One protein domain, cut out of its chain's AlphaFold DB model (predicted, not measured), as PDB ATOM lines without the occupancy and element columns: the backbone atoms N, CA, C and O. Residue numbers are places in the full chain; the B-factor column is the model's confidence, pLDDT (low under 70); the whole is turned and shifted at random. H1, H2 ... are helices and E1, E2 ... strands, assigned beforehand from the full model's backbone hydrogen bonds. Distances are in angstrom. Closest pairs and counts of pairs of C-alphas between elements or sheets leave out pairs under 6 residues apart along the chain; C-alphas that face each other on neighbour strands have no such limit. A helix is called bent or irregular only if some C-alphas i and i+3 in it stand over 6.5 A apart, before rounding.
ATOM      1  N   GLY A  34       8.855   7.327  91.040       64.12
ATOM      2  CA  GLY A  34       9.942   6.422  90.653       64.12
ATOM      3  C   GLY A  34      10.037   5.139  91.491       64.12
ATOM      4  O   GLY A  34      10.279   4.067  90.937       64.12
ATOM      5  N   GLU A  35       9.808   5.206  92.805       84.94
ATOM      6  CA  GLU A  35       9.816   4.014  93.670       84.94
ATOM      7  C   GLU A  35       8.592   3.137  93.421       84.94
ATOM      8  O   GLU A  35       8.698   1.909  93.371       84.94
ATOM      9  N   LEU A  36       7.433   3.761  93.194       88.88
ATOM     10  CA  LEU A  36       6.206   3.044  92.877       88.88
ATOM     11  C   LEU A  36       6.347   2.240  91.581       88.88
ATOM     12  O   LEU A  36       6.001   1.060  91.557       88.88
ATOM     13  N   PHE A  37       6.891   2.853  90.529       92.06
ATOM     14  CA  PHE A  37       7.128   2.180  89.257       92.06
ATOM     15  C   PHE A  37       8.084   0.987  89.397       92.06
ATOM     16  O   PHE A  37       7.800  -0.103  88.899       92.06
ATOM     17  N   ASN A  38       9.196   1.159  90.119       93.94
ATOM     18  CA  ASN A  38      10.162   0.084  90.344       93.94
ATOM     19  C   ASN A  38       9.557  -1.070  91.158       93.94
ATOM     20  O   ASN A  38       9.701  -2.230  90.768       93.94
ATOM     21  N   HIS A  39       8.818  -0.767  92.230       94.62
ATOM     22  CA  HIS A  39       8.106  -1.779  93.010       94.62
ATOM     23  C   HIS A  39       7.017  -2.480  92.190       94.62
ATOM     24  O   HIS A  39       6.875  -3.695  92.308       94.62
ATOM     25  N   ALA A  40       6.298  -1.764  91.319       96.06
ATOM     26  CA  ALA A  40       5.335  -2.370  90.405       96.06
ATOM     27  C   ALA A  40       6.027  -3.335  89.429       96.06
ATOM     28  O   ALA A  40       5.609  -4.485  89.320       96.06
ATOM     29  N   LYS A  41       7.130  -2.931  88.779       97.19
ATOM     30  CA  LYS A  41       7.899  -3.813  87.880       97.19
ATOM     31  C   LYS A  41       8.414  -5.055  88.587       97.19
ATOM     32  O   LYS A  41       8.349  -6.150  88.032       97.19
ATOM     33  N   GLU A  42       8.939  -4.890  89.793       96.81
ATOM     34  CA  GLU A  42       9.437  -6.009  90.582       96.81
ATOM     35  C   GLU A  42       8.309  -6.971  90.970       96.81
ATOM     36  O   GLU A  42       8.422  -8.178  90.745       96.81
ATOM     37  N   ALA A  43       7.197  -6.437  91.482       96.69
ATOM     38  CA  ALA A  43       6.011  -7.209  91.820       96.69
ATOM     39  C   ALA A  43       5.477  -7.979  90.602       96.69
ATOM     40  O   ALA A  43       5.188  -9.170  90.704       96.69
ATOM     41  N   ILE A  44       5.406  -7.329  89.438       97.81
ATOM     42  CA  ILE A  44       4.959  -7.944  88.187       97.81
ATOM     43  C   ILE A  44       5.897  -9.076  87.775       97.81
ATOM     44  O   ILE A  44       5.442 -10.198  87.583       97.81
ATOM     45  N   ARG A  45       7.207  -8.827  87.699       96.88
ATOM     46  CA  ARG A  45       8.186  -9.852  87.301       96.88
ATOM     47  C   ARG A  45       8.148 -11.086  88.197       96.88
ATOM     48  O   ARG A  45       8.369 -12.189  87.711       96.88
ATOM     49  N   LYS A  46       7.889 -10.897  89.492       97.31
ATOM     50  CA  LYS A  46       7.897 -11.975  90.484       97.31
ATOM     51  C   LYS A  46       6.572 -12.735  90.583       97.31
ATOM     52  O   LYS A  46       6.592 -13.929  90.867       97.31
ATOM     53  N   HIS A  47       5.436 -12.060  90.393       96.62
ATOM     54  CA  HIS A  47       4.106 -12.621  90.688       96.62
ATOM     55  C   HIS A  47       3.187 -12.765  89.473       96.62
ATOM     56  O   HIS A  47       2.105 -13.342  89.610       96.62
ATOM     57  N   ALA A  48       3.578 -12.261  88.301       95.25
ATOM     58  CA  ALA A  48       2.818 -12.487  87.082       95.25
ATOM     59  C   ALA A  48       2.991 -13.931  86.578       95.25
ATOM     60  O   ALA A  48       4.080 -14.499  86.622       95.25
ATOM     61  N   VAL A  49       1.923 -14.519  86.041       90.50
ATOM     62  CA  VAL A  49       1.904 -15.891  85.497       90.50
ATOM     63  C   VAL A  49       2.634 -16.036  84.152       90.50
ATOM     64  O   VAL A  49       2.701 -17.140  83.610       90.50
ATOM     65  N   GLY A  50       3.155 -14.938  83.597       93.69
ATOM     66  CA  GLY A  50       3.934 -14.894  82.359       93.69
ATOM     67  C   GLY A  50       3.599 -13.686  81.478       93.69
ATOM     68  O   GLY A  50       2.450 -13.246  81.414       93.69
ATOM     69  N   ALA A  51       4.598 -13.190  80.745       94.31
ATOM     70  CA  ALA A  51       4.494 -11.996  79.899       94.31
ATOM     71  C   ALA A  51       3.496 -12.137  78.731       94.31
ATOM     72  O   ALA A  51       2.893 -11.155  78.303       94.31
ATOM     73  N   THR A  52       3.247 -13.367  78.268       94.88
ATOM     74  CA  THR A  52       2.285 -13.692  77.193       94.88
ATOM     75  C   THR A  52       0.879 -14.033  77.704       94.88
ATOM     76  O   THR A  52      -0.003 -14.392  76.918       94.88
ATOM     77  N   ARG A  53       0.669 -13.976  79.028       96.81
ATOM     78  CA  ARG A  53      -0.585 -14.319  79.726       96.81
ATOM     79  C   ARG A  53      -1.183 -13.107  80.443       96.81
ATOM     80  O   ARG A  53      -1.827 -13.229  81.485       96.81
ATOM     81  N   THR A  54      -0.951 -11.929  79.880       97.75
ATOM     82  CA  THR A  54      -1.456 -10.657  80.390       97.75
ATOM     83  C   THR A  54      -2.834 -10.349  79.805       97.75
ATOM     84  O   THR A  54      -3.162 -10.748  78.685       97.75
ATOM     85  N   MET A  55      -3.647  -9.629  80.569       98.38
ATOM     86  CA  MET A  55      -4.914  -9.071  80.120       98.38
ATOM     87  C   MET A  55      -5.034  -7.622  80.593       98.38
ATOM     88  O   MET A  55      -4.841  -7.327  81.774       98.38
ATOM     89  N   MET A  56      -5.377  -6.741  79.659       98.00
ATOM     90  CA  MET A  56      -5.802  -5.366  79.900       98.00
ATOM     91  C   MET A  56      -7.327  -5.309  79.973       98.00
ATOM     92  O   MET A  56      -8.026  -6.160  79.412       98.00
ATOM     93  N   HIS A  57      -7.877  -4.285  80.621       97.19
ATOM     94  CA  HIS A  57      -9.320  -4.058  80.589       97.19
ATOM     95  C   HIS A  57      -9.676  -2.578  80.599       97.19
ATOM     96  O   HIS A  57      -8.929  -1.735  81.086       97.19
ATOM     97  N   SER A  58     -10.837  -2.255  80.035       96.38
ATOM     98  CA  SER A  58     -11.359  -0.890  80.033       96.38
ATOM     99  C   SER A  58     -12.885  -0.899  79.993       96.38
ATOM    100  O   SER A  58     -13.493  -1.693  79.281       96.38
ATOM    101  N   GLY A  59     -13.519  -0.044  80.797       91.25
ATOM    102  CA  GLY A  59     -14.976   0.155  80.795       91.25
ATOM    103  C   GLY A  59     -15.829  -1.044  81.244       91.25
ATOM    104  O   GLY A  59     -17.051  -0.998  81.114       91.25
ATOM    105  N   ILE A  60     -15.223  -2.113  81.775       92.00
ATOM    106  CA  ILE A  60     -15.933  -3.307  82.287       92.00
ATOM    107  C   ILE A  60     -15.776  -3.512  83.801       92.00
ATOM    108  O   ILE A  60     -16.530  -4.287  84.393       92.00
ATOM    109  N   GLY A  61     -14.833  -2.795  84.420       89.56
ATOM    110  CA  GLY A  61     -14.518  -2.851  85.847       89.56
ATOM    111  C   GLY A  61     -13.649  -4.050  86.254       89.56
ATOM    112  O   GLY A  61     -13.781  -5.159  85.727       89.56
ATOM    113  N   ALA A  62     -12.800  -3.841  87.265       89.19
ATOM    114  CA  ALA A  62     -11.839  -4.839  87.746       89.19
ATOM    115  C   ALA A  62     -12.467  -6.179  88.198       89.19
ATOM    116  O   ALA A  62     -11.922  -7.227  87.847       89.19
ATOM    117  N   PRO A  63     -13.625  -6.225  88.901       89.31
ATOM    118  CA  PRO A  63     -14.222  -7.502  89.303       89.31
ATOM    119  C   PRO A  63     -14.599  -8.393  88.117       89.31
ATOM    120  O   PRO A  63     -14.402  -9.605  88.166       89.31
ATOM    121  N   ARG A  64     -15.129  -7.804  87.038       92.12
ATOM    122  CA  ARG A  64     -15.491  -8.549  85.828       92.12
ATOM    123  C   ARG A  64     -14.249  -8.945  85.041       92.12
ATOM    124  O   ARG A  64     -14.164 -10.092  84.609       92.12
ATOM    125  N   ALA A  65     -13.285  -8.034  84.916       94.00
ATOM    126  CA  ALA A  65     -11.997  -8.324  84.299       94.00
ATOM    127  C   ALA A  65     -11.309  -9.522  84.972       94.00
ATOM    128  O   ALA A  65     -10.871 -10.436  84.282       94.00
ATOM    129  N   TYR A  66     -11.317  -9.606  86.306       93.19
ATOM    130  CA  TYR A  66     -10.793 -10.778  87.010       93.19
ATOM    131  C   TYR A  66     -11.479 -12.083  86.594       93.19
ATOM    132  O   TYR A  66     -10.796 -13.073  86.338       93.19
ATOM    133  N   GLN A  67     -12.815 -12.113  86.533       94.38
ATOM    134  CA  GLN A  67     -13.538 -13.346  86.195       94.38
ATOM    135  C   GLN A  67     -13.209 -13.818  84.773       94.38
ATOM    136  O   GLN A  67     -13.036 -15.016  84.547       94.38
ATOM    137  N   ILE A  68     -13.076 -12.878  83.833       95.12
ATOM    138  CA  ILE A  68     -12.681 -13.159  82.447       95.12
ATOM    139  C   ILE A  68     -11.229 -13.645  82.388       95.12
ATOM    140  O   ILE A  68     -10.944 -14.664  81.764       95.12
ATOM    141  N   ALA A  69     -10.314 -12.955  83.072       96.25
ATOM    142  CA  ALA A  69      -8.909 -13.340  83.117       96.25
ATOM    143  C   ALA A  69      -8.751 -14.756  83.683       96.25
ATOM    144  O   ALA A  69      -8.129 -15.615  83.059       96.25
ATOM    145  N   LYS A  70      -9.405 -15.040  84.813       95.31
ATOM    146  CA  LYS A  70      -9.373 -16.349  85.468       95.31
ATOM    147  C   LYS A  70      -9.862 -17.470  84.553       95.31
ATOM    148  O   LYS A  70      -9.198 -18.501  84.479       95.31
ATOM    149  N   SER A  71     -10.986 -17.289  83.856       96.00
ATOM    150  CA  SER A  71     -11.548 -18.334  82.984       96.00
ATOM    151  C   SER A  71     -10.660 -18.659  81.779       96.00
ATOM    152  O   SER A  71     -10.735 -19.761  81.244       96.00
ATOM    153  N   LYS A  72      -9.784 -17.728  81.388       95.62
ATOM    154  CA  LYS A  72      -8.834 -17.872  80.274       95.62
ATOM    155  C   LYS A  72      -7.409 -18.191  80.727       95.62
ATOM    156  O   LYS A  72      -6.509 -18.298  79.899       95.62
ATOM    157  N   GLY A  73      -7.174 -18.309  82.035       95.94
ATOM    158  CA  GLY A  73      -5.827 -18.438  82.583       95.94
ATOM    159  C   GLY A  73      -4.930 -17.238  82.249       95.94
ATOM    160  O   GLY A  73      -3.726 -17.415  82.073       95.94
ATOM    161  N   LEU A  74      -5.507 -16.048  82.124       97.50
ATOM    162  CA  LEU A  74      -4.797 -14.778  82.027       97.50
ATOM    163  C   LEU A  74      -4.759 -14.108  83.405       97.50
ATOM    164  O   LEU A  74      -5.441 -14.527  84.344       97.50
ATOM    165  N   GLN A  75      -3.984 -13.038  83.519       97.00
ATOM    166  CA  GLN A  75      -3.896 -12.232  84.731       97.00
ATOM    167  C   GLN A  75      -4.076 -10.752  84.397       97.00
ATOM    168  O   GLN A  75      -3.705 -10.323  83.307       97.00
ATOM    169  N   THR A  76      -4.649  -9.978  85.320       97.00
ATOM    170  CA  THR A  76      -4.738  -8.511  85.212       97.00
ATOM    171  C   THR A  76      -3.755  -7.848  86.163       97.00
ATOM    172  O   THR A  76      -3.325  -8.460  87.148       97.00
ATOM    173  N   VAL A  77      -3.450  -6.574  85.927       96.69
ATOM    174  CA  VAL A  77      -2.556  -5.805  86.797       96.69
ATOM    175  C   VAL A  77      -3.017  -5.804  88.258       96.69
ATOM    176  O   VAL A  77      -2.210  -6.059  89.149       96.69
ATOM    177  N   GLU A  78      -4.314  -5.640  88.529       94.56
ATOM    178  CA  GLU A  78      -4.859  -5.611  89.893       94.56
ATOM    179  C   GLU A  78      -4.625  -6.930  90.620       94.56
ATOM    180  O   GLU A  78      -4.265  -6.951  91.792       94.56
ATOM    181  N   THR A  79      -4.810  -8.044  89.915       94.19
ATOM    182  CA  THR A  79      -4.662  -9.379  90.503       94.19
ATOM    183  C   THR A  79      -3.204  -9.692  90.813       94.19
ATOM    184  O   THR A  79      -2.910 -10.298  91.843       94.19
ATOM    185  N   THR A  80      -2.283  -9.223  89.969       96.00
ATOM    186  CA  THR A  80      -0.839  -9.295  90.213       96.00
ATOM    187  C   THR A  80      -0.439  -8.439  91.413       96.00
ATOM    188  O   THR A  80       0.286  -8.916  92.284       96.00
ATOM    189  N   MET A  81      -0.945  -7.205  91.506       96.19
ATOM    190  CA  MET A  81      -0.648  -6.306  92.628       96.19
ATOM    191  C   MET A  81      -1.213  -6.831  93.950       96.19
ATOM    192  O   MET A  81      -0.501  -6.846  94.951       96.19
ATOM    193  N   ALA A  82      -2.448  -7.339  93.953       91.69
ATOM    194  CA  ALA A  82      -3.054  -7.952  95.133       91.69
ATOM    195  C   ALA A  82      -2.246  -9.165  95.620       91.69
ATOM    196  O   ALA A  82      -1.981  -9.295  96.817       91.69
ATOM    197  N   LEU A  83      -1.793 -10.023  94.696       93.06
ATOM    198  CA  LEU A  83      -0.939 -11.160  95.032       93.06
ATOM    199  C   LEU A  83       0.392 -10.699  95.640       93.06
ATOM    200  O   LEU A  83       0.780 -11.202  96.696       93.06
ATOM    201  N   ALA A  84       1.053  -9.714  95.028       94.69
ATOM    202  CA  ALA A  84       2.317  -9.169  95.516       94.69
ATOM    203  C   ALA A  84       2.179  -8.552  96.917       94.69
ATOM    204  O   ALA A  84       2.954  -8.875  97.814       94.69
ATOM    205  N   VAL A  85       1.147  -7.731  97.134       93.56
ATOM    206  CA  VAL A  85       0.846  -7.120  98.437       93.56
ATOM    207  C   VAL A  85       0.543  -8.175  99.500       93.56
ATOM    208  O   VAL A  85       1.018  -8.045 100.625       93.56
ATOM    209  N   SER A  86      -0.194  -9.239  99.164       93.19
ATOM    210  CA  SER A  86      -0.492 -10.303 100.133       93.19
ATOM    211  C   SER A  86       0.751 -11.084 100.575       93.19
ATOM    212  O   SER A  86       0.830 -11.501 101.728       93.19
ATOM    213  N   LYS A  87       1.734 -11.264  99.682       93.38
ATOM    214  CA  LYS A  87       2.949 -12.050  99.944       93.38
ATOM    215  C   LYS A  87       4.102 -11.233 100.525       93.38
ATOM    216  O   LYS A  87       4.917 -11.777 101.260       93.38
ATOM    217  N   GLU A  88       4.198  -9.953 100.178       93.56
ATOM    218  CA  GLU A  88       5.345  -9.086 100.491       93.56
ATOM    219  C   GLU A  88       4.886  -7.734 101.054       93.56
ATOM    220  O   GLU A  88       5.409  -6.675 100.709       93.56
ATOM    221  N   ARG A  89       3.888  -7.765 101.943       90.56
ATOM    222  CA  ARG A  89       3.248  -6.565 102.495       90.56
ATOM    223  C   ARG A  89       4.243  -5.546 103.054       90.56
ATOM    224  O   ARG A  89       4.161  -4.376 102.698       90.56
ATOM    225  N   GLU A  90       5.179  -5.979 103.898       89.06
ATOM    226  CA  GLU A  90       6.134  -5.074 104.560       89.06
ATOM    227  C   GLU A  90       7.086  -4.388 103.581       89.06
ATOM    228  O   GLU A  90       7.464  -3.238 103.790       89.06
ATOM    229  N   LYS A  91       7.416  -5.058 102.476       90.25
ATOM    230  CA  LYS A  91       8.238  -4.489 101.409       90.25
ATOM    231  C   LYS A  91       7.509  -3.381 100.654       90.25
ATOM    232  O   LYS A  91       8.113  -2.381 100.287       90.25
ATOM    233  N   TYR A  92       6.209  -3.554 100.425       88.75
ATOM    234  CA  TYR A  92       5.405  -2.646  99.605       88.75
ATOM    235  C   TYR A  92       4.528  -1.681 100.413       88.75
ATOM    236  O   TYR A  92       3.667  -1.010  99.833       88.75
ATOM    237  N   LYS A  93       4.716  -1.613 101.737       85.38
ATOM    238  CA  LYS A  93       3.842  -0.881 102.668       85.38
ATOM    239  C   LYS A  93       3.671   0.603 102.318       85.38
ATOM    240  O   LYS A  93       2.557   1.111 102.392       85.38
ATOM    241  N   ASP A  94       4.738   1.249 101.850       82.25
ATOM    242  CA  ASP A  94       4.760   2.686 101.540       82.25
ATOM    243  C   ASP A  94       4.485   2.986 100.051       82.25
ATOM    244  O   ASP A  94       4.374   4.148  99.648       82.25
ATOM    245  N   THR A  95       4.323   1.942  99.224       88.56
ATOM    246  CA  THR A  95       4.011   2.058  97.792       88.56
ATOM    247  C   THR A  95       2.727   1.307  97.428       88.56
ATOM    248  O   THR A  95       1.642   1.868  97.537       88.56
ATOM    249  N   LEU A  96       2.801   0.041  97.004       89.44
ATOM    250  CA  LEU A  96       1.665  -0.681  96.418       89.44
ATOM    251  C   LEU A  96       0.527  -0.882  97.422       89.44
ATOM    252  O   LEU A  96      -0.638  -0.769  97.041       89.44
ATOM    253  N   VAL A  97       0.835  -1.119  98.703       88.75
ATOM    254  CA  VAL A  97      -0.182  -1.325  99.754       88.75
ATOM    255  C   VAL A  97      -1.107  -0.114  99.879       88.75
ATOM    256  O   VAL A  97      -2.312  -0.280 100.051       88.75
ATOM    257  N   LYS A  98      -0.565   1.099  99.732       85.31
ATOM    258  CA  LYS A  98      -1.318   2.355  99.821       85.31
ATOM    259  C   LYS A  98      -2.370   2.498  98.714       85.31
ATOM    260  O   LYS A  98      -3.433   3.062  98.965       85.31
ATOM    261  N   PHE A  99      -2.098   1.975  97.515       85.88
ATOM    262  CA  PHE A  99      -2.972   2.120  96.341       85.88
ATOM    263  C   PHE A  99      -3.799   0.870  96.020       85.88
ATOM    264  O   PHE A  99      -4.770   0.967  95.269       85.88
ATOM    265  N   CYS A 100      -3.474  -0.280  96.621       85.69
ATOM    266  CA  CYS A 100      -4.244  -1.526  96.534       85.69
ATOM    267  C   CYS A 100      -5.493  -1.508  97.436       85.69
ATOM    268  O   CYS A 100      -5.761  -2.442  98.189       85.69
ATOM    269  N   VAL A 101      -6.270  -0.432  97.346       82.75
ATOM    270  CA  VAL A 101      -7.563  -0.244  98.010       82.75
ATOM    271  C   VAL A 101      -8.572   0.297  96.989       82.75
ATOM    272  O   VAL A 101      -8.161   0.907  95.997       82.75
ATOM    273  N   PRO A 102      -9.889   0.108  97.195       80.56
ATOM    274  CA  PRO A 102     -10.902   0.685  96.316       80.56
ATOM    275  C   PRO A 102     -10.718   2.199  96.140       80.56
ATOM    276  O   PRO A 102     -10.443   2.915  97.108       80.56
ATOM    277  N   LYS A 103     -10.898   2.694  94.911       82.56
ATOM    278  CA  LYS A 103     -10.743   4.114  94.552       82.56
ATOM    279  C   LYS A 103     -11.595   5.015  95.445       82.56
ATOM    280  O   LYS A 103     -11.123   6.052  95.906       82.56
ATOM    281  N   GLU A 104     -12.822   4.598  95.738       83.56
ATOM    282  CA  GLU A 104     -13.784   5.321  96.573       83.56
ATOM    283  C   GLU A 104     -13.260   5.453  98.008       83.56
ATOM    284  O   GLU A 104     -13.339   6.523  98.617       83.56
ATOM    285  N   GLN A 105     -12.655   4.378  98.525       82.81
ATOM    286  CA  GLN A 105     -12.057   4.345  99.856       82.81
ATOM    287  C   GLN A 105     -10.784   5.190  99.934       82.81
ATOM    288  O   GLN A 105     -10.564   5.840 100.956       82.81
ATOM    289  N   TYR A 106      -9.958   5.191  98.884       82.31
ATOM    290  CA  TYR A 106      -8.753   6.018  98.827       82.31
ATOM    291  C   TYR A 106      -9.105   7.504  98.775       82.31
ATOM    292  O   TYR A 106      -8.625   8.305  99.581       82.31
ATOM    293  N   CYS A 107      -9.977   7.870  97.833       81.31
ATOM    294  CA  CYS A 107     -10.256   9.262  97.524       81.31
ATOM    295  C   CYS A 107     -11.146   9.911  98.589       81.31
ATOM    296  O   CYS A 107     -10.923  11.075  98.899       81.31
ATOM    297  N   ARG A 108     -12.133   9.201  99.167       81.88
ATOM    298  CA  ARG A 108     -13.139   9.755 100.110       81.88
ATOM    299  C   ARG A 108     -13.663  11.152  99.710       81.88
ATOM    300  O   ARG A 108     -13.846  12.010 100.566       81.88
ATOM    301  N   GLY A 109     -13.847  11.404  98.410       71.06
ATOM    302  CA  GLY A 109     -14.300  12.699  97.874       71.06
ATOM    303  C   GLY A 109     -13.232  13.799  97.730       71.06
ATOM    304  O   GLY A 109     -13.572  14.921  97.385       71.06
ATOM    305  N   SER A 110     -11.951  13.510  97.969       81.12
ATOM    306  CA  SER A 110     -10.844  14.465  97.820       81.12
ATOM    307  C   SER A 110     -10.256  14.448  96.404       81.12
ATOM    308  O   SER A 110      -9.728  13.429  95.953       81.12
ATOM    309  N   GLU A 111     -10.294  15.595  95.717       76.44
ATOM    310  CA  GLU A 111      -9.718  15.760  94.371       76.44
ATOM    311  C   GLU A 111      -8.195  15.579  94.344       76.44
ATOM    312  O   GLU A 111      -7.663  14.945  93.433       76.44
ATOM    313  N   SER A 112      -7.484  16.069  95.365       78.69
ATOM    314  CA  SER A 112      -6.027  15.903  95.461       78.69
ATOM    315  C   SER A 112      -5.629  14.432  95.580       78.69
ATOM    316  O   SER A 112      -4.691  13.987  94.919       78.69
ATOM    317  N   LYS A 113      -6.394  13.642  96.343       84.00
ATOM    318  CA  LYS A 113      -6.201  12.189  96.422       84.00
ATOM    319  C   LYS A 113      -6.562  11.475  95.126       84.00
ATOM    320  O   LYS A 113      -5.925  10.482  94.796       84.00
ATOM    321  N   LEU A 114      -7.551  11.964  94.376       85.00
ATOM    322  CA  LEU A 114      -7.877  11.400  93.067       85.00
ATOM    323  C   LEU A 114      -6.729  11.592  92.069       85.00
ATOM    324  O   LEU A 114      -6.425  10.667  91.318       85.00
ATOM    325  N   ALA A 115      -6.091  12.765  92.059       86.31
ATOM    326  CA  ALA A 115      -4.930  13.025  91.212       86.31
ATOM    327  C   ALA A 115      -3.753  12.103  91.569       86.31
ATOM    328  O   ALA A 115      -3.218  11.436  90.687       86.31
ATOM    329  N   GLU A 116      -3.427  11.984  92.859       87.12
ATOM    330  CA  GLU A 116      -2.378  11.078  93.350       87.12
ATOM    331  C   GLU A 116      -2.680   9.609  93.009       87.12
ATOM    332  O   GLU A 116      -1.815   8.877  92.539       87.12
ATOM    333  N   TRP A 117      -3.928   9.173  93.197       87.88
ATOM    334  CA  TRP A 117      -4.353   7.818  92.849       87.88
ATOM    335  C   TRP A 117      -4.217   7.553  91.347       87.88
ATOM    336  O   TRP A 117      -3.770   6.478  90.950       87.88
ATOM    337  N   LYS A 118      -4.578   8.534  90.506       89.25
ATOM    338  CA  LYS A 118      -4.437   8.432  89.048       89.25
ATOM    339  C   LYS A 118      -2.977   8.353  88.618       89.25
ATOM    340  O   LYS A 118      -2.663   7.546  87.750       89.25
ATOM    341  N   GLU A 119      -2.106   9.159  89.214       90.50
ATOM    342  CA  GLU A 119      -0.662   9.109  88.968       90.50
ATOM    343  C   GLU A 119      -0.105   7.729  89.342       90.50
ATOM    344  O   GLU A 119       0.542   7.072  88.528       90.50
ATOM    345  N   ALA A 120      -0.463   7.232  90.527       91.31
ATOM    346  CA  ALA A 120       0.004   5.945  91.015       91.31
ATOM    347  C   ALA A 120      -0.435   4.763  90.136       91.31
ATOM    348  O   ALA A 120       0.383   3.935  89.727       91.31
ATOM    349  N   TRP A 121      -1.726   4.689  89.805       92.88
ATOM    350  CA  TRP A 121      -2.230   3.650  88.909       92.88
ATOM    351  C   TRP A 121      -1.753   3.826  87.469       92.88
ATOM    352  O   TRP A 121      -1.624   2.830  86.761       92.88
ATOM    353  N   GLY A 122      -1.411   5.045  87.051       94.12
ATOM    354  CA  GLY A 122      -0.727   5.298  85.788       94.12
ATOM    355  C   GLY A 122       0.644   4.621  85.723       94.12
ATOM    356  O   GLY A 122       0.926   3.912  84.759       94.12
ATOM    357  N   GLU A 123       1.456   4.751  86.774       95.00
ATOM    358  CA  GLU A 123       2.761   4.078  86.871       95.00
ATOM    359  C   GLU A 123       2.634   2.550  86.936       95.00
ATOM    360  O   GLU A 123       3.379   1.827  86.271       95.00
ATOM    361  N   ILE A 124       1.652   2.043  87.684       95.94
ATOM    362  CA  ILE A 124       1.357   0.605  87.756       95.94
ATOM    363  C   ILE A 124       0.924   0.066  86.378       95.94
ATOM    364  O   ILE A 124       1.419  -0.975  85.940       95.94
ATOM    365  N   SER A 125       0.061   0.795  85.664       97.31
ATOM    366  CA  SER A 125      -0.398   0.437  84.311       97.31
ATOM    367  C   SER A 125       0.753   0.479  83.303       97.31
ATOM    368  O   SER A 125       0.903  -0.423  82.480       97.31
ATOM    369  N   ARG A 126       1.636   1.481  83.410       97.69
ATOM    370  CA  ARG A 126       2.860   1.586  82.607       97.69
ATOM    371  C   ARG A 126       3.756   0.366  82.799       97.69
ATOM    372  O   ARG A 126       4.178  -0.237  81.816       97.69
ATOM    373  N   ALA A 127       4.012  -0.025  84.047       97.75
ATOM    374  CA  ALA A 127       4.822  -1.200  84.362       97.75
ATOM    375  C   ALA A 127       4.205  -2.497  83.812       97.75
ATOM    376  O   ALA A 127       4.927  -3.375  83.342       97.75
ATOM    377  N   TRP A 128       2.876  -2.609  83.843       98.19
ATOM    378  CA  TRP A 128       2.152  -3.763  83.313       98.19
ATOM    379  C   TRP A 128       2.210  -3.852  81.786       98.19
ATOM    380  O   TRP A 128       2.501  -4.920  81.245       98.19
ATOM    381  N   ALA A 129       2.024  -2.732  81.088       98.06
ATOM    382  CA  ALA A 129       2.151  -2.672  79.635       98.06
ATOM    383  C   ALA A 129       3.590  -2.925  79.153       98.06
ATOM    384  O   ALA A 129       3.780  -3.584  78.136       98.06
ATOM    385  N   GLU A 130       4.605  -2.459  79.894       98.06
ATOM    386  CA  GLU A 130       6.014  -2.777  79.609       98.06
ATOM    387  C   GLU A 130       6.354  -4.262  79.802       98.06
ATOM    388  O   GLU A 130       7.313  -4.742  79.204       98.06
ATOM    389  N   TYR A 131       5.616  -4.977  80.655       98.06
ATOM    390  CA  TYR A 131       5.857  -6.392  80.931       98.06
ATOM    391  C   TYR A 131       5.246  -7.327  79.883       98.06
ATOM    392  O   TYR A 131       5.733  -8.439  79.707       98.06
ATOM    393  N   ALA A 132       4.167  -6.915  79.217       97.25
ATOM    394  CA  ALA A 132       3.516  -7.746  78.215       97.25
ATOM    395  C   ALA A 132       4.438  -7.980  77.006       97.25
ATOM    396  O   ALA A 132       4.984  -7.041  76.432       97.25
ATOM    397  N   GLU A 133       4.561  -9.238  76.584       95.00
ATOM    398  CA  GLU A 133       5.391  -9.640  75.444       95.00
ATOM    399  C   GLU A 133       4.558 -10.401  74.420       95.00
ATOM    400  O   GLU A 133       3.719 -11.223  74.791       95.00
ATOM    401  N   GLN A 134       4.851 -10.185  73.132       94.19
ATOM    402  CA  GLN A 134       4.275 -10.855  71.954       94.19
ATOM    403  C   GLN A 134       2.763 -10.674  71.764       94.19
ATOM    404  O   GLN A 134       2.326 -10.256  70.693       94.19
ATOM    405  N   ARG A 135       1.953 -10.993  72.777       96.44
ATOM    406  CA  ARG A 135       0.497 -10.905  72.752       96.44
ATOM    407  C   ARG A 135      -0.107 -10.570  74.113       96.44
ATOM    408  O   ARG A 135       0.410 -10.951  75.158       96.44
ATOM    409  N   THR A 136      -1.273  -9.942  74.070       98.06
ATOM    410  CA  THR A 136      -2.139  -9.693  75.222       98.06
ATOM    411  C   THR A 136      -3.609  -9.709  74.794       98.06
ATOM    412  O   THR A 136      -3.933  -9.821  73.608       98.06
ATOM    413  N   THR A 137      -4.523  -9.622  75.755       98.12
ATOM    414  CA  THR A 137      -5.967  -9.491  75.506       98.12
ATOM    415  C   THR A 137      -6.492  -8.202  76.124       98.12
ATOM    416  O   THR A 137      -6.200  -7.918  77.280       98.12
ATOM    417  N   LEU A 138      -7.288  -7.439  75.379       98.25
ATOM    418  CA  LEU A 138      -8.096  -6.339  75.897       98.25
ATOM    419  C   LEU A 138      -9.530  -6.830  76.095       98.25
ATOM    420  O   LEU A 138     -10.231  -7.089  75.117       98.25
ATOM    421  N   ALA A 139      -9.991  -6.872  77.342       97.69
ATOM    422  CA  ALA A 139     -11.400  -7.079  77.660       97.69
ATOM    423  C   ALA A 139     -12.114  -5.726  77.820       97.69
ATOM    424  O   ALA A 139     -11.757  -4.906  78.668       97.69
ATOM    425  N   THR A 140     -13.138  -5.479  77.008       97.25
ATOM    426  CA  THR A 140     -13.880  -4.215  76.993       97.25
ATOM    427  C   THR A 140     -15.364  -4.412  76.665       97.25
ATOM    428  O   THR A 140     -15.828  -5.522  76.397       97.25
ATOM    429  N   HIS A 141     -16.147  -3.338  76.734       93.12
ATOM    430  CA  HIS A 141     -17.551  -3.354  76.337       93.12
ATOM    431  C   HIS A 141     -17.729  -3.098  74.834       93.12
ATOM    432  O   HIS A 141     -16.791  -2.724  74.133       93.12
ATOM    433  N   LYS A 142     -18.963  -3.243  74.329       93.00
ATOM    434  CA  LYS A 142     -19.285  -3.120  72.889       93.00
ATOM    435  C   LYS A 142     -18.892  -1.781  72.258       93.00
ATOM    436  O   LYS A 142     -18.645  -1.722  71.061       93.00
ATOM    437  N   GLY A 143     -18.814  -0.726  73.065       91.62
ATOM    438  CA  GLY A 143     -18.383   0.605  72.629       91.62
ATOM    439  C   GLY A 143     -16.864   0.760  72.512       91.62
ATOM    440  O   GLY A 143     -16.407   1.830  72.131       91.62
ATOM    441  N   GLY A 144     -16.092  -0.283  72.826       93.50
ATOM    442  CA  GLY A 144     -14.639  -0.218  72.893       93.50
ATOM    443  C   GLY A 144     -14.133   0.340  74.227       93.50
ATOM    444  O   GLY A 144     -14.913   0.606  75.137       93.50
ATOM    445  N   PRO A 145     -12.807   0.457  74.394       94.12
ATOM    446  CA  PRO A 145     -12.208   1.024  75.601       94.12
ATOM    447  C   PRO A 145     -12.563   2.508  75.768       94.12
ATOM    448  O   PRO A 145     -12.613   3.260  74.797       94.12
ATOM    449  N   ALA A 146     -12.739   2.948  77.014       88.94
ATOM    450  CA  ALA A 146     -13.028   4.345  77.318       88.94
ATOM    451  C   ALA A 146     -11.831   5.249  76.970       88.94
ATOM    452  O   ALA A 146     -10.696   4.943  77.347       88.94
ATOM    453  N   THR A 147     -12.081   6.385  76.314       90.00
ATOM    454  CA  THR A 147     -11.049   7.341  75.860       90.00
ATOM    455  C   THR A 147     -10.133   7.809  76.991       90.00
ATOM    456  O   THR A 147      -8.925   7.920  76.819       90.00
ATOM    457  N   GLU A 148     -10.703   8.009  78.178       89.19
ATOM    458  CA  GLU A 148      -9.993   8.520  79.353       89.19
ATOM    459  C   GLU A 148      -9.378   7.419  80.235       89.19
ATOM    460  O   GLU A 148      -8.863   7.709  81.315       89.19
ATOM    461  N   SER A 149      -9.435   6.153  79.805       93.06
ATOM    462  CA  SER A 149      -8.896   5.025  80.574       93.06
ATOM    463  C   SER A 149      -7.367   4.961  80.539       93.06
ATOM    464  O   SER A 149      -6.737   5.385  79.567       93.06
ATOM    465  N   PHE A 150      -6.770   4.351  81.569       95.50
ATOM    466  CA  PHE A 150      -5.338   4.033  81.577       95.50
ATOM    467  C   PHE A 150      -4.937   3.188  80.369       95.50
ATOM    468  O   PHE A 150      -3.901   3.458  79.770       95.50
ATOM    469  N   TYR A 151      -5.797   2.253  79.947       97.19
ATOM    470  CA  TYR A 151      -5.564   1.486  78.730       97.19
ATOM    471  C   TYR A 151      -5.329   2.397  77.521       97.19
ATOM    472  O   TYR A 151      -4.291   2.306  76.876       97.19
ATOM    473  N   LYS A 152      -6.254   3.324  77.237       96.25
ATOM    474  CA  LYS A 152      -6.138   4.207  76.065       96.25
ATOM    475  C   LYS A 152      -4.984   5.200  76.171       96.25
ATOM    476  O   LYS A 152      -4.328   5.477  75.174       96.25
ATOM    477  N   LYS A 153      -4.748   5.750  77.364       97.06
ATOM    478  CA  LYS A 153      -3.762   6.821  77.564       97.06
ATOM    479  C   LYS A 153      -2.333   6.332  77.774       97.06
ATOM    480  O   LYS A 153      -1.405   7.089  77.513       97.06
ATOM    481  N   ILE A 154      -2.153   5.115  78.285       97.88
ATOM    482  CA  ILE A 154      -0.858   4.618  78.764       97.88
ATOM    483  C   ILE A 154      -0.548   3.251  78.164       97.88
ATOM    484  O   ILE A 154       0.482   3.096  77.513       97.88
ATOM    485  N   GLU A 155      -1.417   2.261  78.364       98.38
ATOM    486  CA  GLU A 155      -1.072   0.869  78.050       98.38
ATOM    487  C   GLU A 155      -1.012   0.618  76.539       98.38
ATOM    488  O   GLU A 155      -0.016   0.102  76.042       98.38
ATOM    489  N   GLU A 156      -2.040   1.018  75.790       98.06
ATOM    490  CA  GLU A 156      -2.139   0.789  74.347       98.06
ATOM    491  C   GLU A 156      -0.969   1.414  73.564       98.06
ATOM    492  O   GLU A 156      -0.355   0.679  72.785       98.06
ATOM    493  N   PRO A 157      -0.570   2.685  73.789       98.38
ATOM    494  CA  PRO A 157       0.612   3.246  73.134       98.38
ATOM    495  C   PRO A 157       1.898   2.447  73.397       98.38
ATOM    496  O   PRO A 157       2.717   2.270  72.496       98.38
ATOM    497  N   ILE A 158       2.086   1.943  74.622       98.50
ATOM    498  CA  ILE A 158       3.267   1.150  74.995       98.50
ATOM    499  C   ILE A 158       3.243  -0.208  74.292       98.50
ATOM    500  O   ILE A 158       4.249  -0.608  73.708       98.50
ATOM    501  N   LEU A 159       2.097  -0.889  74.314       98.38
ATOM    502  CA  LEU A 159       1.904  -2.185  73.665       98.38
ATOM    503  C   LEU A 159       2.146  -2.092  72.153       98.38
ATOM    504  O   LEU A 159       2.879  -2.910  71.600       98.38
ATOM    505  N   GLN A 160       1.591  -1.065  71.501       97.94
ATOM    506  CA  GLN A 160       1.782  -0.810  70.071       97.94
ATOM    507  C   GLN A 160       3.249  -0.543  69.735       97.94
ATOM    508  O   GLN A 160       3.795  -1.160  68.821       97.94
ATOM    509  N   ARG A 161       3.912   0.329  70.505       98.06
ATOM    510  CA  ARG A 161       5.341   0.628  70.337       98.06
ATOM    511  C   ARG A 161       6.218  -0.617  70.491       98.06
ATOM    512  O   ARG A 161       7.214  -0.742  69.788       98.06
ATOM    513  N   ASN A 162       5.845  -1.529  71.386       97.38
ATOM    514  CA  ASN A 162       6.575  -2.771  71.639       97.38
ATOM    515  C   ASN A 162       6.191  -3.908  70.670       97.38
ATOM    516  O   ASN A 162       6.696  -5.021  70.812       97.38
ATOM    517  N   GLY A 163       5.296  -3.664  69.704       97.62
ATOM    518  CA  GLY A 163       4.857  -4.676  68.740       97.62
ATOM    519  C   GLY A 163       4.035  -5.813  69.356       97.62
ATOM    520  O   GLY A 163       4.012  -6.917  68.814       97.62
ATOM    521  N   VAL A 164       3.374  -5.578  70.493       98.00
ATOM    522  CA  VAL A 164       2.535  -6.581  71.159       98.00
ATOM    523  C   VAL A 164       1.198  -6.699  70.429       98.00
ATOM    524  O   VAL A 164       0.470  -5.720  70.272       98.00
ATOM    525  N   SER A 165       0.836  -7.912  70.010       97.81
ATOM    526  CA  SER A 165      -0.465  -8.199  69.403       97.81
ATOM    527  C   SER A 165      -1.588  -8.122  70.443       97.81
ATOM    528  O   SER A 165      -1.511  -8.754  71.498       97.81
ATOM    529  N   ILE A 166      -2.653  -7.370  70.160       98.12
ATOM    530  CA  ILE A 166      -3.770  -7.174  71.095       98.12
ATOM    531  C   ILE A 166      -5.014  -7.879  70.553       98.12
ATOM    532  O   ILE A 166      -5.590  -7.462  69.550       98.12
ATOM    533  N   THR A 167      -5.462  -8.928  71.243       97.62
ATOM    534  CA  THR A 167      -6.770  -9.547  70.972       97.62
ATOM    535  C   THR A 167      -7.859  -8.735  71.667       97.62
ATOM    536  O   THR A 167      -7.809  -8.577  72.883       97.62
ATOM    537  N   ILE A 168      -8.838  -8.211  70.925       96.94
ATOM    538  CA  ILE A 168      -9.916  -7.383  71.491       96.94
ATOM    539  C   ILE A 168     -11.173  -8.228  71.714       96.94
ATOM    540  O   ILE A 168     -11.743  -8.770  70.770       96.94
ATOM    541  N   GLU A 169     -11.652  -8.265  72.956       95.81
ATOM    542  CA  GLU A 169     -12.922  -8.871  73.356       95.81
ATOM    543  C   GLU A 169     -13.886  -7.770  73.806       95.81
ATOM    544  O   GLU A 169     -13.765  -7.229  74.902       95.81
ATOM    545  N   ASN A 170     -14.829  -7.393  72.941       93.44
ATOM    546  CA  ASN A 170     -15.724  -6.244  73.141       93.44
ATOM    547  C   ASN A 170     -17.181  -6.642  73.437       93.44
ATOM    548  O   ASN A 170     -18.101  -5.848  73.273       93.44
ATOM    549  N   ASN A 171     -17.440  -7.875  73.852       91.50
ATOM    550  CA  ASN A 171     -18.792  -8.393  74.070       91.50
ATOM    551  C   ASN A 171     -19.228  -8.349  75.544       91.50
ATOM    552  O   ASN A 171     -20.226  -8.971  75.914       91.50
ATOM    553  N   HIS A 172     -18.509  -7.619  76.398       90.56
ATOM    554  CA  HIS A 172     -18.817  -7.558  77.822       90.56
ATOM    555  C   HIS A 172     -19.770  -6.397  78.159       90.56
ATOM    556  O   HIS A 172     -19.735  -5.344  77.517       90.56
TER     557      HIS A 172
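Overview. This is residues 34 to 172 of the 177 residues of an uncharacterized protein of Westerdykella ornata (UniProt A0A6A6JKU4). A small sheet of three parallel strands, E1, E2 and E3, stands at one end of a rounded body, with H2 over one face and H7 over the other, and crossed helices fill the rest. The long helix H6 joins these parts: its residues 121 to 130 pack side by side with H7, H1 crosses it, and H5 packs near its beginning. The printed part has 139 residues with seven named helices and three named strands, in the order H1 E1 H2 H3 H4 H5 H6 E2 H7 E3; the class is mostly helix. It is compact, with a radius of gyration of the C-alphas of 14.2 A and spans of 35 by 32 by 28 A.

Arrangement. H1, residues 34 to 47, touches the hub H6, residues 111 to 131, the same way at a steep tilt of 46 degrees; the closest C-alphas are Phe 37 and Glu 123, 5.3 A. E1, residues 55 to 58, is parallel to its neighbour E2, residues 135 to 141, with N 56 and O 137 within hydrogen-bond range at 2.8 A. E2 is parallel to E3, residues 165 to 172, with N 138 and O 167 at 2.8 A. H2, residues 62 to 71, is on the sheet at a height of 9.1 A, over E2; its closest C-alpha pair with E2 is Ala 65 and Ala 139, 6.8 A. H3, residues 77 to 87, touches H1 about perpendicular, at 84 degrees, closest at the C-alphas of Ala 43 and Ala 84, 5.6 A. H4, residues 96 to 99, only just touches H3, with 3 pairs of C-alphas within 8 A, closest at Val 85 and Val 97, 6.0 A. H5, residues 103 to 107, touches residues 113 to 117 of H6 alone, closest at the C-alphas of Cys 107 and Lys 113, 5.1 A. Residues 121 to 130 of H6 touch H7, residues 150 to 161, at a shallow tilt of 24 degrees, closest at the C-alphas of Ala 129 and Glu 155, 5.0 A. H7 is irregular, with C-alphas 153 and 156 7.0 A apart, and is on the face opposite H2. E2, H7 and E3 form a strand-helix-strand unit, two parallel strands joined through a helix, with a right-handed crossover; H2, the sheet and H7 make three layers. Every O i to N i+4 pair is within range in H1, H2, H3, H5 and H6, 5 of 8 in H7, and H4 is too short for one.

Along the chain. H1 is 19.9 A long from C-alpha 34 at (9.942, 6.422, 90.653), and H6 30.2 A. E2 measures 19.9 A, and E3 20.2 A, ending at C-alpha 172, (-18.817, -7.558, 77.822).

Size, cuts and confidence. The C-alphas of Glu 90 and Lys 142 are the farthest apart, 40.7 A. The printed part has no cut and no long link. Residue 34 alone has a pLDDT under 70.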